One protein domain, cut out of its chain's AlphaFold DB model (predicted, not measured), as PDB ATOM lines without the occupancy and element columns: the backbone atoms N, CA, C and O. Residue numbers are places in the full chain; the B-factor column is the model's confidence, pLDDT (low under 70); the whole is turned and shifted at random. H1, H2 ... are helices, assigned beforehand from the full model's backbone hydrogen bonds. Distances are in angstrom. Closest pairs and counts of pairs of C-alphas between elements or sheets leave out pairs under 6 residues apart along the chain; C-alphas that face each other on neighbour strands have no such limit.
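AT A GLANCE: This is residues 2 to 51 of the 161 residues of the protein "Tigger transposable element-derived protein 1" of Portunus trituberculatus (UniProt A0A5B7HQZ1). Two small helical parts stand well apart, joined by the open link of residues 14 to 22: the short helices H1 and H2 at one end, a helical hairpin of long H3 and shorter H4 at the other. The printed part has 50 residues with four named helices, H1 to H4 in chain order, and no named strand. It is all helix and loose, with a radius of gyration of the C-alphas of 14.0 A and spans of 37 by 25 by 15 A.

IN THESE COORDINATES: H1, residues 3 to 8, begins at C-alpha 3 (22.557, -28.925, 24.562); H2 is residues 10 to 13. H3, residues 23 to 36, measures 20.1 A from first to last C-alpha. H4, residues 42 to 48, ends at C-alpha 48 (4.647, -46.576, 50.748).

HOW THE PARTS SIT: H1 and H2 are close but not clearly touching; their closest C-alphas, Glu 6 and Cys 13, are 5.7 A apart. Both are apart from H3 and H4. H3 and H4, a hairpin, touch, with closest C-alphas Val 31 and Val 42 at 6.1 A, at a steep tilt of 41 degrees, opposite ways. Every O i to N i+4 pair is within hydrogen-bond range in H3 and H4; H1 has 0 of 2, but 2 of 3 O i to N i+3 pairs, and H2 is too short for an i+4 pair.

THE WHOLE: The farthest C-alphas, Lys 7 and Glu 51, are 38.7 A apart. The printed part has no cut and no long link. Residues 2 to 6 and 12 to 16 have pLDDT under 70.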
ATOM      1  N   ASN A   2      21.166 -31.138  28.713       65.94
ATOM      2  CA  ASN A   2      22.267 -31.082  27.739       65.94
ATOM      3  C   ASN A   2      21.856 -30.261  26.502       65.94
ATOM      4  O   ASN A   2      20.675 -30.054  26.244       65.94
ATOM      5  N   ALA A   3      22.825 -29.795  25.715       67.56
ATOM      6  CA  ALA A   3      22.557 -28.925  24.562       67.56
ATOM      7  C   ALA A   3      21.663 -29.575  23.480       67.56
ATOM      8  O   ALA A   3      21.114 -28.884  22.622       67.56
ATOM      9  N   ALA A   4      21.520 -30.904  23.498       69.81
ATOM     10  CA  ALA A   4      20.603 -31.616  22.618       69.81
ATOM     11  C   ALA A   4      19.145 -31.495  23.098       69.81
ATOM     12  O   ALA A   4      18.261 -31.291  22.268       69.81
ATOM     13  N   SER A   5      18.890 -31.541  24.415       64.00
ATOM     14  CA  SER A   5      17.537 -31.393  24.971       64.00
ATOM     15  C   SER A   5      16.958 -29.987  24.758       64.00
ATOM     16  O   SER A   5      15.775 -29.860  24.459       64.00
ATOM     17  N   GLU A   6      17.794 -28.944  24.794       65.94
ATOM     18  CA  GLU A   6      17.376 -27.546  24.561       65.94
ATOM     19  C   GLU A   6      16.839 -27.285  23.144       65.94
ATOM     20  O   GLU A   6      15.930 -26.475  22.951       65.94
ATOM     21  N   LYS A   7      17.376 -27.985  22.137       76.81
ATOM     22  CA  LYS A   7      16.961 -27.834  20.731       76.81
ATOM     23  C   LYS A   7      15.649 -28.539  20.410       76.81
ATOM     24  O   LYS A   7      14.973 -28.138  19.469       76.81
ATOM     25  N   LEU A   8      15.328 -29.602  21.144       78.31
ATOM     26  CA  LEU A   8      14.162 -30.440  20.868       78.31
ATOM     27  C   LEU A   8      12.900 -29.926  21.560       78.31
ATOM     28  O   LEU A   8      11.817 -30.073  21.004       78.31
ATOM     29  N   TRP A   9      13.029 -29.306  22.737       73.00
ATOM     30  CA  TRP A   9      11.877 -28.777  23.466       73.00
ATOM     31  C   TRP A   9      12.216 -27.486  24.210       73.00
ATOM     32  O   TRP A   9      12.357 -27.440  25.433       73.00
ATOM     33  N   THR A  10      12.311 -26.399  23.452       70.94
ATOM     34  CA  THR A  10      12.767 -25.101  23.964       70.94
ATOM     35  C   THR A  10      11.843 -24.554  25.060       70.94
ATOM     36  O   THR A  10      12.324 -24.019  26.052       70.94
ATOM     37  N   GLU A  11      10.526 -24.763  24.956       72.31
ATOM     38  CA  GLU A  11       9.549 -24.324  25.970       72.31
ATOM     39  C   GLU A  11       9.733 -24.990  27.347       72.31
ATOM     40  O   GLU A  11       9.550 -24.334  28.370       72.31
ATOM     41  N   CYS A  12      10.155 -26.259  27.394       67.12
ATOM     42  CA  CYS A  12      10.424 -26.985  28.639       67.12
ATOM     43  C   CYS A  12      11.770 -26.583  29.250       67.12
ATOM     44  O   CYS A  12      11.916 -26.553  30.469       67.12
ATOM     45  N   CYS A  13      12.756 -26.261  28.413       65.69
ATOM     46  CA  CYS A  13      14.095 -25.904  28.872       65.69
ATOM     47  C   CYS A  13      14.201 -24.447  29.350       65.69
ATOM     48  O   CYS A  13      14.983 -24.167  30.256       65.69
ATOM     49  N   ASN A  14      13.402 -23.528  28.799       67.81
ATOM     50  CA  ASN A  14      13.498 -22.093  29.101       67.81
ATOM     51  C   ASN A  14      13.033 -21.706  30.519       67.81
ATOM     52  O   ASN A  14      13.413 -20.645  31.003       67.81
ATOM     53  N   ASN A  15      12.239 -22.552  31.185       66.56
ATOM     54  CA  ASN A  15      11.677 -22.284  32.518       66.56
ATOM     55  C   ASN A  15      12.263 -23.184  33.618       66.56
ATOM     56  O   ASN A  15      11.733 -23.243  34.729       66.56
ATOM     57  N   PHE A  16      13.330 -23.926  33.319       68.56
ATOM     58  CA  PHE A  16      13.927 -24.848  34.275       68.56
ATOM     59  C   PHE A  16      14.804 -24.092  35.288       68.56
ATOM     60  O   PHE A  16      15.917 -23.679  34.973       68.56
ATOM     61  N   ASN A  17      14.316 -23.945  36.523       70.81
ATOM     62  CA  ASN A  17      15.005 -23.228  37.607       70.81
ATOM     63  C   ASN A  17      15.934 -24.117  38.460       70.81
ATOM     64  O   ASN A  17      16.312 -23.730  39.564       70.81
ATOM     65  N   GLY A  18      16.317 -25.294  37.960       72.31
ATOM     66  CA  GLY A  18      17.094 -26.270  38.724       72.31
ATOM     67  C   GLY A  18      16.219 -27.265  39.488       72.31
ATOM     68  O   GLY A  18      14.997 -27.284  39.343       72.31
ATOM     69  N   PHE A  19      16.870 -28.127  40.268       71.81
ATOM     70  CA  PHE A  19      16.195 -29.064  41.163       71.81
ATOM     71  C   PHE A  19      16.181 -28.500  42.588       71.81
ATOM     72  O   PHE A  19      17.131 -27.804  42.950       71.81
ATOM     73  N   PRO A  20      15.150 -28.794  43.395       73.94
ATOM     74  CA  PRO A  20      15.138 -28.422  44.805       73.94
ATOM     75  C   PRO A  20      16.315 -29.053  45.557       73.94
ATOM     76  O   PRO A  20      16.700 -30.189  45.270       73.94
ATOM     77  N   ASP A  21      16.845 -28.348  46.557       79.31
ATOM     78  CA  ASP A  21      18.006 -28.803  47.337       79.31
ATOM     79  C   ASP A  21      17.645 -29.913  48.340       79.31
ATOM     80  O   ASP A  21      18.526 -30.532  48.944       79.31
ATOM     81  N   SER A  22      16.351 -30.192  48.533       83.81
ATOM     82  CA  SER A  22      15.882 -31.185  49.494       83.81
ATOM     83  C   SER A  22      14.817 -32.130  48.936       83.81
ATOM     84  O   SER A  22      13.888 -31.743  48.227       83.81
ATOM     85  N   ILE A  23      14.900 -33.400  49.346       83.00
ATOM     86  CA  ILE A  23      13.904 -34.438  49.025       83.00
ATOM     87  C   ILE A  23      12.503 -34.026  49.498       83.00
ATOM     88  O   ILE A  23      11.504 -34.364  48.868       83.00
ATOM     89  N   THR A  24      12.408 -33.281  50.599       82.69
ATOM     90  CA  THR A  24      11.138 -32.791  51.143       82.69
ATOM     91  C   THR A  24      10.465 -31.786  50.208       82.69
ATOM     92  O   THR A  24       9.254 -31.864  50.009       82.69
ATOM     93  N   GLU A  25      11.234 -30.880  49.601       86.19
ATOM     94  CA  GLU A  25      10.722 -29.950  48.587       86.19
ATOM     95  C   GLU A  25      10.326 -30.691  47.309       86.19
ATOM     96  O   GLU A  25       9.232 -30.464  46.801       86.19
ATOM     97  N   VAL A  26      11.130 -31.667  46.869       87.31
ATOM     98  CA  VAL A  26      10.790 -32.523  45.720       87.31
ATOM     99  C   VAL A  26       9.465 -33.260  45.942       87.31
ATOM    100  O   VAL A  26       8.598 -33.238  45.074       87.31
ATOM    101  N   LYS A  27       9.260 -33.881  47.114       86.75
ATOM    102  CA  LYS A  27       7.996 -34.567  47.442       86.75
ATOM    103  C   LYS A  27       6.809 -33.606  47.412       86.75
ATOM    104  O   LYS A  27       5.765 -33.940  46.858       86.75
ATOM    105  N   LYS A  28       6.976 -32.408  47.974       87.56
ATOM    106  CA  LYS A  28       5.934 -31.376  47.996       87.56
ATOM    107  C   LYS A  28       5.554 -30.919  46.586       87.56
ATOM    108  O   LYS A  28       4.367 -30.790  46.296       87.56
ATOM    109  N   ASP A  29       6.539 -30.699  45.721       88.44
ATOM    110  CA  ASP A  29       6.305 -30.280  44.340       88.44
ATOM    111  C   ASP A  29       5.624 -31.384  43.525       88.44
ATOM    112  O   ASP A  29       4.680 -31.106  42.789       88.44
ATOM    113  N   ILE A  30       6.026 -32.645  43.719       88.81
ATOM    114  CA  ILE A  30       5.391 -33.806  43.081       88.81
ATOM    115  C   ILE A  30       3.908 -33.911  43.472       88.81
ATOM    116  O   ILE A  30       3.061 -34.054  42.593       88.81
ATOM    117  N   VAL A  31       3.575 -33.790  44.762       89.00
ATOM    118  CA  VAL A  31       2.176 -33.818  45.237       89.00
ATOM    119  C   VAL A  31       1.378 -32.633  44.692       89.00
ATOM    120  O   VAL A  31       0.218 -32.778  44.321       89.00
ATOM    121  N   LYS A  32       1.989 -31.448  44.607       89.12
ATOM    122  CA  LYS A  32       1.329 -30.265  44.049       89.12
ATOM    123  C   LYS A  32       1.005 -30.450  42.564       89.12
ATOM    124  O   LYS A  32      -0.127 -30.220  42.157       89.12
ATOM    125  N   LEU A  33       1.980 -30.884  41.767       90.50
ATOM    126  CA  LEU A  33       1.786 -31.125  40.336       90.50
ATOM    127  C   LEU A  33       0.772 -32.243  40.087       90.50
ATOM    128  O   LEU A  33       0.000 -32.166  39.137       90.50
ATOM    129  N   SER A  34       0.733 -33.264  40.946       88.44
ATOM    130  CA  SER A  34      -0.242 -34.343  40.813       88.44
ATOM    131  C   SER A  34      -1.674 -33.863  41.049       88.44
ATOM    132  O   SER A  34      -2.581 -34.290  40.343       88.44
ATOM    133  N   GLN A  35      -1.877 -32.930  41.983       88.19
ATOM    134  CA  GLN A  35      -3.174 -32.290  42.210       88.19
ATOM    135  C   GLN A  35      -3.623 -31.442  41.013       88.19
ATOM    136  O   GLN A  35      -4.815 -31.382  40.737       88.19
ATOM    137  N   GLU A  36      -2.694 -30.823  40.277       88.81
ATOM    138  CA  GLU A  36      -3.009 -30.061  39.056       88.81
ATOM    139  C   GLU A  36      -3.512 -30.956  37.905       88.81
ATOM    140  O   GLU A  36      -4.181 -30.465  36.997       88.81
ATOM    141  N   VAL A  37      -3.228 -32.263  37.956       89.31
ATOM    142  CA  VAL A  37      -3.682 -33.272  36.980       89.31
ATOM    143  C   VAL A  37      -4.688 -34.273  37.568       89.31
ATOM    144  O   VAL A  37      -4.871 -35.355  37.011       89.31
ATOM    145  N   ASP A  38      -5.327 -33.929  38.694       87.25
ATOM    146  CA  ASP A  38      -6.309 -34.755  39.419       87.25
ATOM    147  C   ASP A  38      -5.810 -36.164  39.813       87.25
ATOM    148  O   ASP A  38      -6.585 -37.104  39.991       87.25
ATOM    149  N   PHE A  39      -4.500 -36.325  40.007       87.25
ATOM    150  CA  PHE A  39      -3.895 -37.565  40.483       87.25
ATOM    151  C   PHE A  39      -3.677 -37.501  42.004       87.25
ATOM    152  O   PHE A  39      -2.697 -36.943  42.509       87.25
ATOM    153  N   THR A  40      -4.634 -38.050  42.757       81.88
ATOM    154  CA  THR A  40      -4.754 -37.862  44.215       81.88
ATOM    155  C   THR A  40      -4.008 -38.892  45.068       81.88
ATOM    156  O   THR A  40      -3.850 -38.687  46.267       81.88
ATOM    157  N   GLU A  41      -3.534 -39.993  44.482       86.56
ATOM    158  CA  GLU A  41      -2.921 -41.125  45.210       86.56
ATOM    159  C   GLU A  41      -1.394 -41.014  45.367       86.56
ATOM    160  O   GLU A  41      -0.731 -41.902  45.909       86.56
ATOM    161  N   VAL A  42      -0.813 -39.904  44.914       86.75
ATOM    162  CA  VAL A  42       0.640 -39.693  44.932       86.75
ATOM    163  C   VAL A  42       1.204 -39.655  46.339       86.75
ATOM    164  O   VAL A  42       2.267 -40.216  46.579       86.75
ATOM    165  N   ASP A  43       0.496 -39.039  47.282       84.25
ATOM    166  CA  ASP A  43       1.004 -38.887  48.645       84.25
ATOM    167  C   ASP A  43       1.092 -40.249  49.358       84.25
ATOM    168  O   ASP A  43       2.101 -40.569  49.988       84.25
ATOM    169  N   SER A  44       0.095 -41.120  49.149       82.94
ATOM    170  CA  SER A  44       0.123 -42.511  49.624       82.94
ATOM    171  C   SER A  44       1.235 -43.335  48.977       82.94
ATOM    172  O   SER A  44       1.893 -44.113  49.666       82.94
ATOM    173  N   LEU A  45       1.490 -43.139  47.680       85.75
ATOM    174  CA  LEU A  45       2.547 -43.847  46.956       85.75
ATOM    175  C   LEU A  45       3.946 -43.401  47.409       85.75
ATOM    176  O   LEU A  45       4.851 -44.209  47.601       85.75
ATOM    177  N   LEU A  46       4.138 -42.100  47.635       86.88
ATOM    178  CA  LEU A  46       5.399 -41.572  48.155       86.88
ATOM    179  C   LEU A  46       5.673 -42.036  49.589       86.88
ATOM    180  O   LEU A  46       6.838 -42.138  49.982       86.88
ATOM    181  N   GLN A  47       4.623 -42.290  50.372       84.19
ATOM    182  CA  GLN A  47       4.732 -42.834  51.723       84.19
ATOM    183  C   GLN A  47       5.012 -44.339  51.723       84.19
ATOM    184  O   GLN A  47       5.864 -44.772  52.498       84.19
ATOM    185  N   SER A  48       4.391 -45.127  50.835       80.69
ATOM    186  CA  SER A  48       4.647 -46.576  50.748       80.69
ATOM    187  C   SER A  48       6.098 -46.909  50.385       80.69
ATOM    188  O   SER A  48       6.580 -47.986  50.716       80.69
ATOM    189  N   HIS A  49       6.802 -45.973  49.745       78.12
ATOM    190  CA  HIS A  49       8.218 -46.083  49.391       78.12
ATOM    191  C   HIS A  49       9.122 -45.124  50.187       78.12
ATOM    192  O   HIS A  49      10.253 -44.859  49.784       78.12
ATOM    193  N   ALA A  50       8.636 -44.554  51.298       78.06
ATOM    194  CA  ALA A  50       9.437 -43.657  52.132       78.06
ATOM    195  C   ALA A  50      10.436 -44.405  53.025       78.06
ATOM    196  O   ALA A  50      11.430 -43.810  53.447       78.06
ATOM    197  N   GLU A  51      10.165 -45.675  53.332       77.94
ATOM    198  CA  GLU A  51      11.062 -46.496  54.135       77.94
ATOM    199  C   GLU A  51      12.289 -46.919  53.318       77.94
ATOM    200  O   GLU A  51      12.156 -47.329  52.160       77.94
TER     201      GLU A  51